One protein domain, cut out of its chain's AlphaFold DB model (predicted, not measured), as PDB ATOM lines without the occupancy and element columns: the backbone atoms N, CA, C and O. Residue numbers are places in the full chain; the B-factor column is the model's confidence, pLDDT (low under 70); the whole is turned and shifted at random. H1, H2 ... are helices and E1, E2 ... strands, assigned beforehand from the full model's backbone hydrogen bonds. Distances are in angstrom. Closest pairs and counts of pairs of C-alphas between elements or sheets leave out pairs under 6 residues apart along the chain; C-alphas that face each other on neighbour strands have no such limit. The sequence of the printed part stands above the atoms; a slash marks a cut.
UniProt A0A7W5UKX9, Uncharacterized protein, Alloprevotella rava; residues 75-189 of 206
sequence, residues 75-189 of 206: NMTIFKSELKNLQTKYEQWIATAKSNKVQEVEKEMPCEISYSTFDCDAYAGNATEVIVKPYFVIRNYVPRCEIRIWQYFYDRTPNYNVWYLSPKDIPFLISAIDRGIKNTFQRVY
ATOM      1  N   ASN A  75     -21.725   9.367  47.277       64.25
ATOM      2  CA  ASN A  75     -22.155   8.404  46.266       64.25
ATOM      3  C   ASN A  75     -22.259   6.979  46.809       64.25
ATOM      4  O   ASN A  75     -22.392   6.028  46.048       64.25
ATOM      5  N   MET A  76     -22.286   6.805  48.129       69.81
ATOM      6  CA  MET A  76     -22.428   5.500  48.774       69.81
ATOM      7  C   MET A  76     -23.647   4.702  48.279       69.81
ATOM      8  O   MET A  76     -23.567   3.483  48.145       69.81
ATOM      9  N   THR A  77     -24.771   5.361  47.980       72.94
ATOM     10  CA  THR A  77     -25.950   4.696  47.395       72.94
ATOM     11  C   THR A  77     -25.662   4.165  45.989       72.94
ATOM     12  O   THR A  77     -26.089   3.058  45.661       72.94
ATOM     13  N   ILE A  78     -24.917   4.932  45.186       77.94
ATOM     14  CA  ILE A  78     -24.499   4.562  43.830       77.94
ATOM     15  C   ILE A  78     -23.524   3.389  43.912       77.94
ATOM     16  O   ILE A  78     -23.838   2.319  43.403       77.94
ATOM     17  N   PHE A  79     -22.442   3.526  44.682       78.44
ATOM     18  CA  PHE A  79     -21.447   2.471  44.880       78.44
ATOM     19  C   PHE A  79     -22.071   1.171  45.407       78.44
ATOM     20  O   PHE A  79     -21.784   0.075  44.932       78.44
ATOM     21  N   LYS A  80     -23.015   1.264  46.353       80.12
ATOM     22  CA  LYS A  80     -23.770   0.098  46.830       80.12
ATOM     23  C   LYS A  80     -24.605  -0.545  45.716       80.12
ATOM     24  O   LYS A  80     -24.700  -1.770  45.658       80.12
ATOM     25  N   SER A  81     -25.262   0.257  44.881       84.19
ATOM     26  CA  SER A  81     -26.044  -0.239  43.743       84.19
ATOM     27  C   SER A  81     -25.154  -0.940  42.717       84.19
ATOM     28  O   SER A  81     -25.501  -2.011  42.222       84.19
ATOM     29  N   GLU A  82     -23.977  -0.385  42.453       87.38
ATOM     30  CA  GLU A  82     -22.968  -0.963  41.570       87.38
ATOM     31  C   GLU A  82     -22.428  -2.291  42.113       87.38
ATOM     32  O   GLU A  82     -22.420  -3.285  41.389       87.38
ATOM     33  N   LEU A  83     -22.105  -2.369  43.412       86.62
ATOM     34  CA  LEU A  83     -21.722  -3.627  44.066       86.62
ATOM     35  C   LEU A  83     -22.827  -4.690  43.984       86.62
ATOM     36  O   LEU A  83     -22.532  -5.867  43.782       86.62
ATOM     37  N   LYS A  84     -24.104  -4.304  44.104       90.44
ATOM     38  CA  LYS A  84     -25.242  -5.227  43.928       90.44
ATOM     39  C   LYS A  84     -25.374  -5.725  42.490       90.44
ATOM     40  O   LYS A  84     -25.682  -6.900  42.272       90.44
ATOM     41  N   ASN A  85     -25.159  -4.847  41.512       91.19
ATOM     42  CA  ASN A  85     -25.156  -5.228  40.103       91.19
ATOM     43  C   ASN A  85     -24.001  -6.199  39.814       91.19
ATOM     44  O   ASN A  85     -24.220  -7.267  39.241       91.19
ATOM     45  N   LEU A  86     -22.804  -5.882  40.318       90.81
ATOM     46  CA  LEU A  86     -21.631  -6.744  40.240       90.81
ATOM     47  C   LEU A  86     -21.902  -8.117  40.865       90.81
ATOM     48  O   LEU A  86     -21.662  -9.127  40.211       90.81
ATOM     49  N   GLN A  87     -22.457  -8.163  42.083       91.25
ATOM     50  CA  GLN A  87     -22.839  -9.410  42.755       91.25
ATOM     51  C   GLN A  87     -23.772 -10.247  41.874       91.25
ATOM     52  O   GLN A  87     -23.505 -11.419  41.619       91.25
ATOM     53  N   THR A  88     -24.844  -9.630  41.373       92.75
ATOM     54  CA  THR A  88     -25.860 -10.311  40.563       92.75
ATOM     55  C   THR A  88     -25.245 -10.916  39.300       92.75
ATOM     56  O   THR A  88     -25.486 -12.079  38.975       92.75
ATOM     57  N   LYS A  89     -24.413 -10.148  38.586       92.94
ATOM     58  CA  LYS A  89     -23.722 -10.625  37.379       92.94
ATOM     59  C   LYS A  89     -22.702 -11.710  37.692       92.94
ATOM     60  O   LYS A  89     -22.599 -12.679  36.943       92.94
ATOM     61  N   TYR A  90     -21.983 -11.569  38.797       91.62
ATOM     62  CA  TYR A  90     -20.986 -12.533  39.233       91.62
ATOM     63  C   TYR A  90     -21.629 -13.884  39.553       91.62
ATOM     64  O   TYR A  90     -21.198 -14.908  39.031       91.62
ATOM     65  N   GLU A  91     -22.721 -13.896  40.319       92.44
ATOM     66  CA  GLU A  91     -23.483 -15.109  40.638       92.44
ATOM     67  C   GLU A  91     -24.044 -15.792  39.379       92.44
ATOM     68  O   GLU A  91     -23.932 -17.013  39.238       92.44
ATOM     69  N   GLN A  92     -24.571 -15.010  38.427       93.62
ATOM     70  CA  GLN A  92     -25.016 -15.524  37.126       93.62
ATOM     71  C   GLN A  92     -23.870 -16.212  36.371       93.62
ATOM     72  O   GLN A  92     -24.022 -17.342  35.907       93.62
ATOM     73  N   TRP A  93     -22.709 -15.560  36.276       94.25
ATOM     74  CA  TRP A  93     -21.558 -16.097  35.546       94.25
ATOM     75  C   TRP A  93     -20.939 -17.309  36.248       94.25
ATOM     76  O   TRP A  93     -20.534 -18.252  35.569       94.25
ATOM     77  N   ILE A  94     -20.944 -17.360  37.588       91.81
ATOM     78  CA  ILE A  94     -20.577 -18.565  38.349       91.81
ATOM     79  C   ILE A  94     -21.491 -19.732  37.980       91.81
ATOM     80  O   ILE A  94     -20.996 -20.832  37.732       91.81
ATOM     81  N   ALA A  95     -22.810 -19.524  37.966       92.50
ATOM     82  CA  ALA A  95     -23.762 -20.583  37.647       92.50
ATOM     83  C   ALA A  95     -23.531 -21.130  36.229       92.50
ATOM     84  O   ALA A  95     -23.448 -22.345  36.044       92.50
ATOM     85  N   THR A  96     -23.332 -20.238  35.252       92.94
ATOM     86  CA  THR A  96     -22.987 -20.607  33.872       92.94
ATOM     87  C   THR A  96     -21.648 -21.336  33.784       92.94
ATOM     88  O   THR A  96     -21.531 -22.339  33.086       92.94
ATOM     89  N   ALA A  97     -20.619 -20.873  34.483       91.69
ATOM     90  CA  ALA A  97     -19.315 -21.519  34.441       91.69
ATOM     91  C   ALA A  97     -19.338 -22.925  35.053       91.69
ATOM     92  O   ALA A  97     -18.747 -23.852  34.498       91.69
ATOM     93  N   LYS A  98     -20.065 -23.100  36.165       91.00
ATOM     94  CA  LYS A  98     -20.258 -24.403  36.812       91.00
ATOM     95  C   LYS A  98     -20.994 -25.382  35.904       91.00
ATOM     96  O   LYS A  98     -20.545 -26.519  35.775       91.00
ATOM     97  N   SER A  99     -22.080 -24.957  35.252       93.50
ATOM     98  CA  SER A  99     -22.836 -25.837  34.348       93.50
ATOM     99  C   SER A  99     -22.007 -26.293  33.145       93.50
ATOM    100  O   SER A  99     -22.144 -27.430  32.703       93.50
ATOM    101  N   ASN A 100     -21.091 -25.445  32.673       92.88
ATOM    102  CA  ASN A 100     -20.199 -25.738  31.553       92.88
ATOM    103  C   ASN A 100     -18.853 -26.362  31.966       92.88
ATOM    104  O   ASN A 100     -18.006 -26.584  31.105       92.88
ATOM    105  N   LYS A 101     -18.633 -26.646  33.260       92.31
ATOM    106  CA  LYS A 101     -17.363 -27.181  33.795       92.31
ATOM    107  C   LYS A 101     -16.138 -26.367  33.349       92.31
ATOM    108  O   LYS A 101     -15.093 -26.927  33.025       92.31
ATOM    109  N   VAL A 102     -16.273 -25.040  33.328       90.94
ATOM    110  CA  VAL A 102     -15.192 -24.131  32.923       90.94
ATOM    111  C   VAL A 102     -14.035 -24.248  33.910       90.94
ATOM    112  O   VAL A 102     -14.204 -24.007  35.106       90.94
ATOM    113  N   GLN A 103     -12.859 -24.616  33.404       90.94
ATOM    114  CA  GLN A 103     -11.647 -24.760  34.211       90.94
ATOM    115  C   GLN A 103     -10.899 -23.434  34.369       90.94
ATOM    116  O   GLN A 103     -10.429 -23.130  35.467       90.94
ATOM    117  N   GLU A 104     -10.819 -22.654  33.289       93.25
ATOM    118  CA  GLU A 104     -10.140 -21.362  33.243       93.25
ATOM    119  C   GLU A 104     -10.930 -20.364  32.399       93.25
ATOM    120  O   GLU A 104     -11.428 -20.690  31.323       93.25
ATOM    121  N   VAL A 105     -11.054 -19.139  32.902       93.25
ATOM    122  CA  VAL A 105     -11.561 -17.994  32.143       93.25
ATOM    123  C   VAL A 105     -11.071 -16.718  32.807       93.25
ATOM    124  O   VAL A 105     -10.968 -16.648  34.027       93.25
ATOM    125  N   GLU A 106     -10.808 -15.694  32.012       95.00
ATOM    126  CA  GLU A 106     -10.613 -14.333  32.486       95.00
ATOM    127  C   GLU A 106     -11.390 -13.412  31.553       95.00
ATOM    128  O   GLU A 106     -11.153 -13.395  30.345       95.00
ATOM    129  N   LYS A 107     -12.379 -12.698  32.092       94.25
ATOM    130  CA  LYS A 107     -13.260 -11.854  31.284       94.25
ATOM    131  C   LYS A 107     -13.691 -10.618  32.053       94.25
ATOM    132  O   LYS A 107     -14.193 -10.730  33.168       94.25
ATOM    133  N   GLU A 108     -13.534  -9.451  31.435       94.81
ATOM    134  CA  GLU A 108     -14.060  -8.191  31.963       94.81
ATOM    135  C   GLU A 108     -15.583  -8.295  32.120       94.81
ATOM    136  O   GLU A 108     -16.294  -8.753  31.218       94.81
ATOM    137  N   MET A 109     -16.081  -7.916  33.291       92.94
ATOM    138  CA  MET A 109     -17.505  -7.895  33.579       92.94
ATOM    139  C   MET A 109     -18.098  -6.568  33.100       92.94
ATOM    140  O   MET A 109     -17.505  -5.520  33.345       92.94
ATOM    141  N   PRO A 110     -19.287  -6.574  32.471       90.44
ATOM    142  CA  PRO A 110     -19.968  -5.360  32.027       90.44
ATOM    143  C   PRO A 110     -20.649  -4.667  33.220       90.44
ATOM    144  O   PRO A 110     -21.875  -4.557  33.287       90.44
ATOM    145  N   CYS A 111     -19.851  -4.284  34.212       87.00
ATOM    146  CA  CYS A 111     -20.274  -3.593  35.419       87.00
ATOM    147  C   CYS A 111     -19.351  -2.399  35.634       87.00
ATOM    148  O   CYS A 111     -18.134  -2.531  35.556       87.00
ATOM    149  N   GLU A 112     -19.943  -1.251  35.927       85.69
ATOM    150  CA  GLU A 112     -19.210  -0.048  36.295       85.69
ATOM    151  C   GLU A 112     -19.091   0.022  37.817       85.69
ATOM    152  O   GLU A 112     -20.019  -0.366  38.533       85.69
ATOM    153  N   ILE A 113     -17.933   0.466  38.297       80.25
ATOM    154  CA  ILE A 113     -17.678   0.741  39.709       80.25
ATOM    155  C   ILE A 113     -17.159   2.173  39.779       80.25
ATOM    156  O   ILE A 113     -16.019   2.445  39.399       80.25
ATOM    157  N   SER A 114     -18.000   3.080  40.266       71.75
ATOM    158  CA  SER A 114     -17.655   4.475  40.494       71.75
ATOM    159  C   SER A 114     -16.693   4.557  41.674       71.75
ATOM    160  O   SER A 114     -17.089   4.501  42.840       71.75
ATOM    161  N   TYR A 115     -15.407   4.674  41.363       64.19
ATOM    162  CA  TYR A 115     -14.331   4.803  42.337       64.19
ATOM    163  C   TYR A 115     -13.702   6.189  42.199       64.19
ATOM    164  O   TYR A 115     -12.960   6.457  41.256       64.19
ATOM    165  N   SER A 116     -14.032   7.088  43.127       55.44
ATOM    166  CA  SER A 116     -13.405   8.406  43.240       55.44
ATOM    167  C   SER A 116     -12.276   8.358  44.263       55.44
ATOM    168  O   SER A 116     -12.488   7.958  45.408       55.44
ATOM    169  N   THR A 117     -11.077   8.774  43.863       50.44
ATOM    170  CA  THR A 117      -9.932   8.877  44.772       50.44
ATOM    171  C   THR A 117     -10.094  10.057  45.721       50.44
ATOM    172  O   THR A 117     -10.568  11.123  45.327       50.44
ATOM    173  N   PHE A 118      -9.667   9.874  46.970       43.94
ATOM    174  CA  PHE A 118      -9.294  10.977  47.854       43.94
ATOM    175  C   PHE A 118      -7.791  10.882  48.118       43.94
ATOM    176  O   PHE A 118      -7.207   9.805  47.984       43.94
ATOM    177  N   ASP A 119      -7.171  12.013  48.436       41.34
ATOM    178  CA  ASP A 119      -5.736  12.103  48.684       41.34
ATOM    179  C   ASP A 119      -5.285  11.126  49.786       41.34
ATOM    180  O   ASP A 119      -5.861  11.048  50.870       41.34
ATOM    181  N   CYS A 120      -4.231  10.366  49.492       38.69
ATOM    182  CA  CYS A 120      -3.461   9.617  50.478       38.69
ATOM    183  C   CYS A 120      -2.429  10.570  51.096       38.69
ATOM    184  O   CYS A 120      -1.563  11.073  50.381       38.69
ATOM    185  N   ASP A 121      -2.471  10.760  52.419       38.53
ATOM    186  CA  ASP A 121      -1.563  11.648  53.169       38.53
ATOM    187  C   ASP A 121      -0.062  11.317  53.015       38.53
ATOM    188  O   ASP A 121       0.784  12.161  53.299       38.53
ATOM    189  N   ALA A 122       0.306  10.107  52.576       39.41
ATOM    190  CA  ALA A 122       1.715   9.705  52.481       39.41
ATOM    191  C   ALA A 122       2.348   9.976  51.106       39.41
ATOM    192  O   ALA A 122       3.556  10.172  51.022       39.41
ATOM    193  N   TYR A 123       1.543  10.024  50.042       43.81
ATOM    194  CA  TYR A 123       1.967  10.400  48.695       43.81
ATOM    195  C   TYR A 123       0.774  11.051  47.997       43.81
ATOM    196  O   TYR A 123       0.067  10.420  47.210       43.81
ATOM    197  N   ALA A 124       0.548  12.324  48.320       39.94
ATOM    198  CA  ALA A 124      -0.391  13.207  47.640       39.94
ATOM    199  C   ALA A 124       0.094  13.486  46.206       39.94
ATOM    200  O   ALA A 124       0.574  14.566  45.868       39.94
ATOM    201  N   GLY A 125       0.030  12.470  45.354       46.06
ATOM    202  CA  GLY A 125      -0.056  12.645  43.919       46.06
ATOM    203  C   GLY A 125      -1.525  12.529  43.555       46.06
ATOM    204  O   GLY A 125      -2.081  11.440  43.626       46.06
ATOM    205  N   ASN A 126      -2.158  13.630  43.159       57.38
ATOM    206  CA  ASN A 126      -3.462  13.574  42.509       57.38
ATOM    207  C   ASN A 126      -3.349  12.625  41.307       57.38
ATOM    208  O   ASN A 126      -2.645  12.946  40.344       57.38
ATOM    209  N   ALA A 127      -3.982  11.452  41.369       59.59
ATOM    210  CA  ALA A 127      -4.073  10.590  40.202       59.59
ATOM    211  C   ALA A 127      -4.765  11.391  39.087       59.59
ATOM    212  O   ALA A 127      -5.862  11.915  39.275       59.59
ATOM    213  N   THR A 128      -4.100  11.537  37.945       67.06
ATOM    214  CA  THR A 128      -4.635  12.230  36.767       67.06
ATOM    215  C   THR A 128      -5.761  11.438  36.125       67.06
ATOM    216  O   THR A 128      -6.650  12.014  35.509       67.06
ATOM    217  N   GLU A 129      -5.704  10.115  36.249       74.50
ATOM    218  CA  GLU A 129      -6.690   9.202  35.698       74.50
ATOM    219  C   GLU A 129      -6.780   7.954  36.575       74.50
ATOM    220  O   GLU A 129      -5.764   7.420  37.032       74.50
ATOM    221  N   VAL A 130      -8.009   7.489  36.796       74.06
ATOM    222  CA  VAL A 130      -8.297   6.263  37.532       74.06
ATOM    223  C   VAL A 130      -9.253   5.423  36.702       74.06
ATOM    224  O   VAL A 130     -10.355   5.860  36.377       74.06
ATOM    225  N   ILE A 131      -8.829   4.213  36.361       79.44
ATOM    226  CA  ILE A 131      -9.638   3.245  35.623       79.44
ATOM    227  C   ILE A 131      -9.959   2.106  36.576       79.44
ATOM    228  O   ILE A 131      -9.049   1.502  37.143       79.44
ATOM    229  N   VAL A 132     -11.240   1.780  36.726       82.19
ATOM    230  CA  VAL A 132     -11.686   0.651  37.550       82.19
ATOM    231  C   VAL A 132     -12.492  -0.313  36.705       82.19
ATOM    232  O   VAL A 132     -13.492   0.067  36.103       82.19
ATOM    233  N   LYS A 133     -12.053  -1.573  36.657       89.12
ATOM    234  CA  LYS A 133     -12.729  -2.623  35.893       89.12
ATOM    235  C   LYS A 133     -12.864  -3.907  36.704       89.12
ATOM    236  O   LYS A 133     -11.852  -4.455  37.147       89.12
ATOM    237  N   PRO A 134     -14.085  -4.430  36.873       91.19
ATOM    238  CA  PRO A 134     -14.300  -5.749  37.440       91.19
ATOM    239  C   PRO A 134     -14.048  -6.850  36.404       91.19
ATOM    240  O   PRO A 134     -14.440  -6.745  35.244       91.19
ATOM    241  N   TYR A 135     -13.439  -7.947  36.836       92.56
ATOM    242  CA  TYR A 135     -13.171  -9.140  36.041       92.56
ATOM    243  C   TYR A 135     -13.744 -10.374  36.726       92.56
ATOM    244  O   TYR A 135     -13.658 -10.542  37.943       92.56
ATOM    245  N   PHE A 136     -14.293 -11.264  35.909       93.69
ATOM    246  CA  PHE A 136     -14.626 -12.625  36.277       93.69
ATOM    247  C   PHE A 136     -13.455 -13.528  35.933       93.69
ATOM    248  O   PHE A 136     -13.066 -13.626  34.765       93.69
ATOM    249  N   VAL A 137     -12.905 -14.188  36.945       91.00
ATOM    250  CA  VAL A 137     -11.723 -15.029  36.799       91.00
ATOM    251  C   VAL A 137     -12.022 -16.410  37.356       91.00
ATOM    252  O   VAL A 137     -12.484 -16.542  38.483       91.00
ATOM    253  N   ILE A 138     -11.745 -17.458  36.588       89.12
ATOM    254  CA  ILE A 138     -11.699 -18.832  37.081       89.12
ATOM    255  C   ILE A 138     -10.292 -19.340  36.854       89.12
ATOM    256  O   ILE A 138      -9.767 -19.251  35.746       89.12
ATOM    257  N   ARG A 139      -9.697 -19.889  37.908       88.00
ATOM    258  CA  ARG A 139      -8.443 -20.638  37.834       88.00
ATOM    259  C   ARG A 139      -8.657 -21.957  38.552       88.00
ATOM    260  O   ARG A 139      -9.095 -21.948  39.703       88.00
ATOM    261  N   ASN A 140      -8.381 -23.075  37.886       88.62
ATOM    262  CA  ASN A 140      -8.601 -24.420  38.431       88.62
ATOM    263  C   ASN A 140     -10.006 -24.605  39.034       88.62
ATOM    264  O   ASN A 140     -10.143 -25.042  40.175       88.62
ATOM    265  N   TYR A 141     -11.052 -24.239  38.285       85.06
ATOM    266  CA  TYR A 141     -12.464 -24.322  38.704       85.06
ATOM    267  C   TYR A 141     -12.881 -23.416  39.876       85.06
ATOM    268  O   TYR A 141     -14.040 -23.459  40.294       85.06
ATOM    269  N   VAL A 142     -11.986 -22.579  40.406       85.25
ATOM    270  CA  VAL A 142     -12.303 -21.661  41.505       85.25
ATOM    271  C   VAL A 142     -12.654 -20.284  40.938       85.25
ATOM    272  O   VAL A 142     -11.754 -19.604  40.437       85.25
ATOM    273  N   PRO A 143     -13.928 -19.849  41.005       87.38
ATOM    274  CA  PRO A 143     -14.317 -18.518  40.568       87.38
ATOM    275  C   PRO A 143     -13.886 -17.452  41.576       87.38
ATOM    276  O   PRO A 143     -14.008 -17.631  42.791       87.38
ATOM    277  N   ARG A 144     -13.418 -16.325  41.050       86.12
ATOM    278  CA  ARG A 144     -13.035 -15.113  41.772       86.12
ATOM    279  C   ARG A 144     -13.533 -13.892  41.005       86.12
ATOM    280  O   ARG A 144     -13.608 -13.903  39.775       86.12
ATOM    281  N   CYS A 145     -13.859 -12.839  41.737       87.94
ATOM    282  CA  CYS A 145     -14.062 -11.515  41.176       87.94
ATOM    283  C   CYS A 145     -12.799 -10.692  41.446       87.94
ATOM    284  O   CYS A 145     -12.300 -10.674  42.567       87.94
ATOM    285  N   GLU A 146     -12.260 -10.036  40.428       87.56
ATOM    286  CA  GLU A 146     -11.118  -9.131  40.566       87.56
ATOM    287  C   GLU A 146     -11.560  -7.717  40.198       87.56
ATOM    288  O   GLU A 146     -11.910  -7.480  39.046       87.56
ATOM    289  N   ILE A 147     -11.536  -6.763  41.130       85.44
ATOM    290  CA  ILE A 147     -11.686  -5.343  40.776       85.44
ATOM    291  C   ILE A 147     -10.286  -4.783  40.551       85.44
ATOM    292  O   ILE A 147      -9.496  -4.654  41.483       85.44
ATOM    293  N   ARG A 148      -9.960  -4.514  39.290       84.50
ATOM    294  CA  ARG A 148      -8.662  -4.002  38.858       84.50
ATOM    295  C   ARG A 148      -8.721  -2.485  38.794       84.50
ATOM    296  O   ARG A 148      -9.620  -1.937  38.159       84.50
ATOM    297  N   ILE A 149      -7.777  -1.836  39.459       78.69
ATOM    298  CA  ILE A 149      -7.704  -0.387  39.619       78.69
ATOM    299  C   ILE A 149      -6.361   0.063  39.052       78.69
ATOM    300  O   ILE A 149      -5.307  -0.277  39.587       78.69
ATOM    301  N   TRP A 150      -6.402   0.818  37.961       77.44
ATOM    302  CA  TRP A 150      -5.235   1.492  37.403       77.44
ATOM    303  C   TRP A 150      -5.287   2.954  37.800       77.44
ATOM    304  O   TRP A 150      -6.309   3.609  37.605       77.44
ATOM    305  N   GLN A 151      -4.187   3.454  38.340       72.62
ATOM    306  CA  GLN A 151      -4.031   4.853  38.710       72.62
ATOM    307  C   GLN A 151      -2.825   5.410  37.969       72.62
ATOM    308  O   GLN A 151      -1.721   4.863  38.051       72.62
ATOM    309  N   TYR A 152      -3.042   6.500  37.249       69.75
ATOM    310  CA  TYR A 152      -1.995   7.241  36.567       69.75
ATOM    311  C   TYR A 152      -1.728   8.517  37.346       69.75
ATOM    312  O   TYR A 152      -2.662   9.232  37.693       69.75
ATOM    313  N   PHE A 153      -0.462   8.794  37.634       68.19
ATOM    314  CA  PHE A 153      -0.029   9.977  38.372       68.19
ATOM    315  C   PHE A 153       0.704  10.948  37.442       68.19
ATOM    316  O   PHE A 153       1.195  10.561  36.378       68.19
ATOM    317  N   TYR A 154       0.803  12.215  37.851       63.47
ATOM    318  CA  TYR A 154       1.476  13.270  37.080       63.47
ATOM    319  C   TYR A 154       2.944  12.959  36.753       63.47
ATOM    320  O   TYR A 154       3.435  13.341  35.692       63.47
ATOM    321  N   ASP A 155       3.636  12.229  37.628       66.44
ATOM    322  CA  ASP A 155       5.011  11.759  37.423       66.44
ATOM    323  C   ASP A 155       5.103  10.550  36.464       66.44
ATOM    324  O   ASP A 155       6.182  10.000  36.254       66.44
ATOM    325  N   ARG A 156       3.976  10.164  35.846       54.09
ATOM    326  CA  ARG A 156       3.796   9.027  34.929       54.09
ATOM    327  C   ARG A 156       4.088   7.671  35.545       54.09
ATOM    328  O   ARG A 156       4.282   6.710  34.803       54.09
ATOM    329  N   THR A 157       4.097   7.558  36.865       61.47
ATOM    330  CA  THR A 157       4.305   6.265  37.495       61.47
ATOM    331  C   THR A 157       2.970   5.516  37.555       61.47
ATOM    332  O   THR A 157       2.128   5.886  38.370       61.47
ATOM    333  N   PRO A 158       2.717   4.476  36.734       62.19
ATOM    334  CA  PRO A 158       1.473   3.728  36.842       62.19
ATOM    335  C   PRO A 158       1.455   2.967  38.169       62.19
ATOM    336  O   PRO A 158       2.427   2.296  38.532       62.19
ATOM    337  N   ASN A 159       0.343   3.060  38.889       70.00
ATOM    338  CA  ASN A 159       0.035   2.152  39.979       70.00
ATOM    339  C   ASN A 159      -1.086   1.218  39.545       70.00
ATOM    340  O   ASN A 159      -2.030   1.610  38.855       70.00
ATOM    341  N   TYR A 160      -0.957  -0.033  39.949       72.38
ATOM    342  CA  TYR A 160      -1.910  -1.071  39.637       72.38
ATOM    343  C   TYR A 160      -2.239  -1.812  40.917       72.38
ATOM    344  O   TYR A 160      -1.358  -2.418  41.529       72.38
ATOM    345  N   ASN A 161      -3.511  -1.765  41.302       73.12
ATOM    346  CA  ASN A 161      -4.022  -2.542  42.411       73.12
ATOM    347  C   ASN A 161      -5.117  -3.503  41.945       73.12
ATOM    348  O   ASN A 161      -5.871  -3.223  41.012       73.12
ATOM    349  N   VAL A 162      -5.202  -4.652  42.608       75.38
ATOM    350  CA  VAL A 162      -6.217  -5.666  42.345       75.38
ATOM    351  C   VAL A 162      -6.883  -6.054  43.641       75.38
ATOM    352  O   VAL A 162      -6.264  -6.578  44.565       75.38
ATOM    353  N   TRP A 163      -8.189  -5.855  43.682       79.69
ATOM    354  CA  TRP A 163      -9.039  -6.332  44.749       79.69
ATOM    355  C   TRP A 163      -9.545  -7.725  44.404       79.69
ATOM    356  O   TRP A 163     -10.470  -7.887  43.611       79.69
ATOM    357  N   TYR A 164      -8.947  -8.739  45.017       79.25
ATOM    358  CA  TYR A 164      -9.440 -10.108  44.921       79.25
ATOM    359  C   TYR A 164     -10.642 -10.275  45.843       79.25
ATOM    360  O   TYR A 164     -10.482 -10.232  47.059       79.25
ATOM    361  N   LEU A 165     -11.827 -10.464  45.274       78.00
ATOM    362  CA  LEU A 165     -13.085 -10.657  45.982       78.00
ATOM    363  C   LEU A 165     -13.608 -12.072  45.728       78.00
ATOM    364  O   LEU A 165     -13.865 -12.490  44.597       78.00
ATOM    365  N   SER A 166     -13.803 -12.814  46.807       73.25
ATOM    366  CA  SER A 166     -14.535 -14.073  46.781       73.25
ATOM    367  C   SER A 166     -16.052 -13.817  46.732       73.25
ATOM    368  O   SER A 166     -16.512 -12.710  47.039       73.25
ATOM    369  N   PRO A 167     -16.877 -14.830  46.405       72.31
ATOM    370  CA  PRO A 167     -18.337 -14.681  46.382       72.31
ATOM    371  C   PRO A 167     -18.969 -14.187  47.689       72.31
ATOM    372  O   PRO A 167     -20.043 -13.598  47.652       72.31
ATOM    373  N   LYS A 168     -18.316 -14.396  48.836       79.31
ATOM    374  CA  LYS A 168     -18.782 -13.914  50.149       79.31
ATOM    375  C   LYS A 168     -18.371 -12.466  50.446       79.31
ATOM    376  O   LYS A 168     -19.023 -11.820  51.266       79.31
ATOM    377  N   ASP A 169     -17.343 -11.942  49.778       77.94
ATOM    378  CA  ASP A 169     -16.776 -10.628  50.098       77.94
ATOM    379  C   ASP A 169     -17.664  -9.489  49.579       77.94
ATOM    380  O   ASP A 169     -17.870  -8.503  50.283       77.94
ATOM    381  N   ILE A 170     -18.271  -9.641  48.392       80.81
ATOM    382  CA  ILE A 170     -19.188  -8.629  47.832       80.81
ATOM    383  C   ILE A 170     -20.443  -8.449  48.719       80.81
ATOM    384  O   ILE A 170     -20.717  -7.316  49.127       80.81
ATOM    385  N   PRO A 171     -21.177  -9.515  49.115       80.94
ATOM    386  CA  PRO A 171     -22.280  -9.397  50.072       80.94
ATOM    387  C   PRO A 171     -21.853  -8.801  51.417       80.94
ATOM    388  O   PRO A 171     -22.596  -8.018  52.017       80.94
ATOM    389  N   PHE A 172     -20.656  -9.151  51.898       79.56
ATOM    390  CA  PHE A 172     -20.126  -8.604  53.142       79.56
ATOM    391  C   PHE A 172     -19.897  -7.092  53.045       79.56
ATOM    392  O   PHE A 172     -20.338  -6.366  53.937       79.56
ATOM    393  N   LEU A 173     -19.280  -6.609  51.961       76.62
ATOM    394  CA  LEU A 173     -19.073  -5.181  51.700       76.62
ATOM    395  C   LEU A 173     -20.405  -4.422  51.643       76.62
ATOM    396  O   LEU A 173     -20.561  -3.401  52.313       76.62
ATOM    397  N   ILE A 174     -21.403  -4.954  50.929       79.31
ATOM    398  CA  ILE A 174     -22.754  -4.369  50.865       79.31
ATOM    399  C   ILE A 174     -23.376  -4.277  52.268       79.31
ATOM    400  O   ILE A 174     -23.921  -3.238  52.649       79.31
ATOM    401  N   SER A 175     -23.275  -5.349  53.059       77.50
ATOM    402  CA  SER A 175     -23.803  -5.395  54.427       77.50
ATOM    403  C   SER A 175     -23.072  -4.435  55.371       77.50
ATOM    404  O   SER A 175     -23.692  -3.801  56.227       77.50
ATOM    405  N   ALA A 176     -21.754  -4.304  55.220       72.00
ATOM    406  CA  ALA A 176     -20.947  -3.371  55.990       72.00
ATOM    407  C   ALA A 176     -21.360  -1.922  55.709       72.00
ATOM    408  O   ALA A 176     -21.612  -1.178  56.660       72.00
ATOM    409  N   ILE A 177     -21.556  -1.572  54.430       73.19
ATOM    410  CA  ILE A 177     -22.121  -0.285  54.004       73.19
ATOM    411  C   ILE A 177     -23.464  -0.028  54.695       73.19
ATOM    412  O   ILE A 177     -23.640   1.023  55.306       73.19
ATOM    413  N   ASP A 178     -24.379  -1.000  54.698       72.81
ATOM    414  CA  ASP A 178     -25.685  -0.858  55.356       72.81
ATOM    415  C   ASP A 178     -25.602  -0.611  56.866       72.81
ATOM    416  O   ASP A 178     -26.318   0.239  57.410       72.81
ATOM    417  N   ARG A 179     -24.709  -1.323  57.561       70.81
ATOM    418  CA  ARG A 179     -24.490  -1.115  58.999       70.81
ATOM    419  C   ARG A 179     -23.923   0.271  59.282       70.81
ATOM    420  O   ARG A 179     -24.408   0.951  60.189       70.81
ATOM    421  N   GLY A 180     -22.932   0.703  58.509       66.12
ATOM    422  CA  GLY A 180     -22.322   2.014  58.689       66.12
ATOM    423  C   GLY A 180     -23.270   3.171  58.370       66.12
ATOM    424  O   GLY A 180     -23.334   4.128  59.145       66.12
ATOM    425  N   ILE A 181     -24.105   3.042  57.329       65.12
ATOM    426  CA  ILE A 181     -25.220   3.964  57.045       65.12
ATOM    427  C   ILE A 181     -26.093   4.128  58.289       65.12
ATOM    428  O   ILE A 181     -26.271   5.238  58.797       65.12
ATOM    429  N   LYS A 182     -26.613   3.012  58.812       65.56
ATOM    430  CA  LYS A 182     -27.537   3.008  59.950       65.56
ATOM    431  C   LYS A 182     -26.924   3.665  61.187       65.56
ATOM    432  O   LYS A 182     -27.564   4.512  61.812       65.56
ATOM    433  N   ASN A 183     -25.682   3.312  61.515       65.44
ATOM    434  CA  ASN A 183     -24.979   3.850  62.679       65.44
ATOM    435  C   ASN A 183     -24.734   5.360  62.553       65.44
ATOM    436  O   ASN A 183     -24.920   6.107  63.519       65.44
ATOM    437  N   THR A 184     -24.387   5.830  61.355       60.22
ATOM    438  CA  THR A 184     -24.133   7.252  61.107       60.22
ATOM    439  C   THR A 184     -25.419   8.075  61.203       60.22
ATOM    440  O   THR A 184     -25.458   9.078  61.921       60.22
ATOM    441  N   PHE A 185     -26.516   7.615  60.588       58.59
ATOM    442  CA  PHE A 185     -27.827   8.265  60.712       58.59
ATOM    443  C   PHE A 185     -28.295   8.359  62.171       58.59
ATOM    444  O   PHE A 185     -28.740   9.423  62.608       58.59
ATOM    445  N   GLN A 186     -28.130   7.292  62.959       59.09
ATOM    446  CA  GLN A 186     -28.480   7.298  64.382       59.09
ATOM    447  C   GLN A 186     -27.657   8.312  65.193       59.09
ATOM    448  O   GLN A 186     -28.200   8.976  66.078       59.09
ATOM    449  N   ARG A 187     -26.361   8.475  64.900       59.78
ATOM    450  CA  ARG A 187     -25.504   9.462  65.581       59.78
ATOM    451  C   ARG A 187     -25.877  10.900  65.239       59.78
ATOM    452  O   ARG A 187     -25.947  11.736  66.143       59.78
ATOM    453  N   VAL A 188     -26.150  11.188  63.966       58.38
ATOM    454  CA  VAL A 188     -26.607  12.515  63.520       58.38
ATOM    455  C   VAL A 188     -27.947  12.862  64.167       58.38
ATOM    456  O   VAL A 188     -28.114  13.972  64.677       58.38
ATOM    457  N   TYR A 189     -28.875  11.904  64.214       54.44
ATOM    458  CA  TYR A 189     -30.180  12.088  64.842       54.44
ATOM    459  C   TYR A 189     -30.055  12.372  66.348       54.44
ATOM    460  O   TYR A 189     -30.542  13.400  66.820       54.44
TER     461      TYR A 189
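What this domain is: This is residues 75 to 189 of the 206 residues of an uncharacterized protein of Alloprevotella rava (UniProt A0A7W5UKX9). The long helix H1 covers one face of a twisted four-stranded sheet, making two layers, and H2 runs beside the first part of H1, residues 182 to 189 sticking out. The printed part has 115 residues, in order H1 E1 E2 E3 E4 H2. The sheet E1-E2-E3-E4 is a meander, each strand the antiparallel neighbour of the one before. The mixed helix and strand whole is loose, radius of gyration of the C-alphas 16.6 A, spanning 46 by 45 by 20 A.

Where its parts are: H1, residues 76 to 99, 34.5 A, begins at C-alpha (-22.428, 5.500, 48.774). E1 is 105 to 108, E2 127 to 139, E3 142 to 153, E4 159 to 165. H2, 169 to 189, 30.2 A, ends at (-30.180, 12.088, 64.842).

How they stand to each other: H1 is on the sheet, height 8.4 A; its closest C-alphas to E3 are Ile 94 and Pro 143, 6.6 A. Hairpins E1-E2, E2-E3 and E3-E4 have N 107 and O 136 (2.9 A), N 135 and O 146 (2.7 A), N 149 and O 161 (2.8 A) within hydrogen-bond range. Residues 76 to 87 of H1 touch 170 to 177 of H2, closest C-alphas Lys 80 and Ile 174, 6.1 A, a shallow tilt of 20 degrees, opposite ways. Every O i to N i+4 pair in H1 and H2 is within hydrogen-bond range.

The domain as a whole: The printed part has no cut; E1 to E2 is a long link. pLDDT is under 70 at residues 75 to 76, 115 to 128, 152 to 158 and 180 to 189.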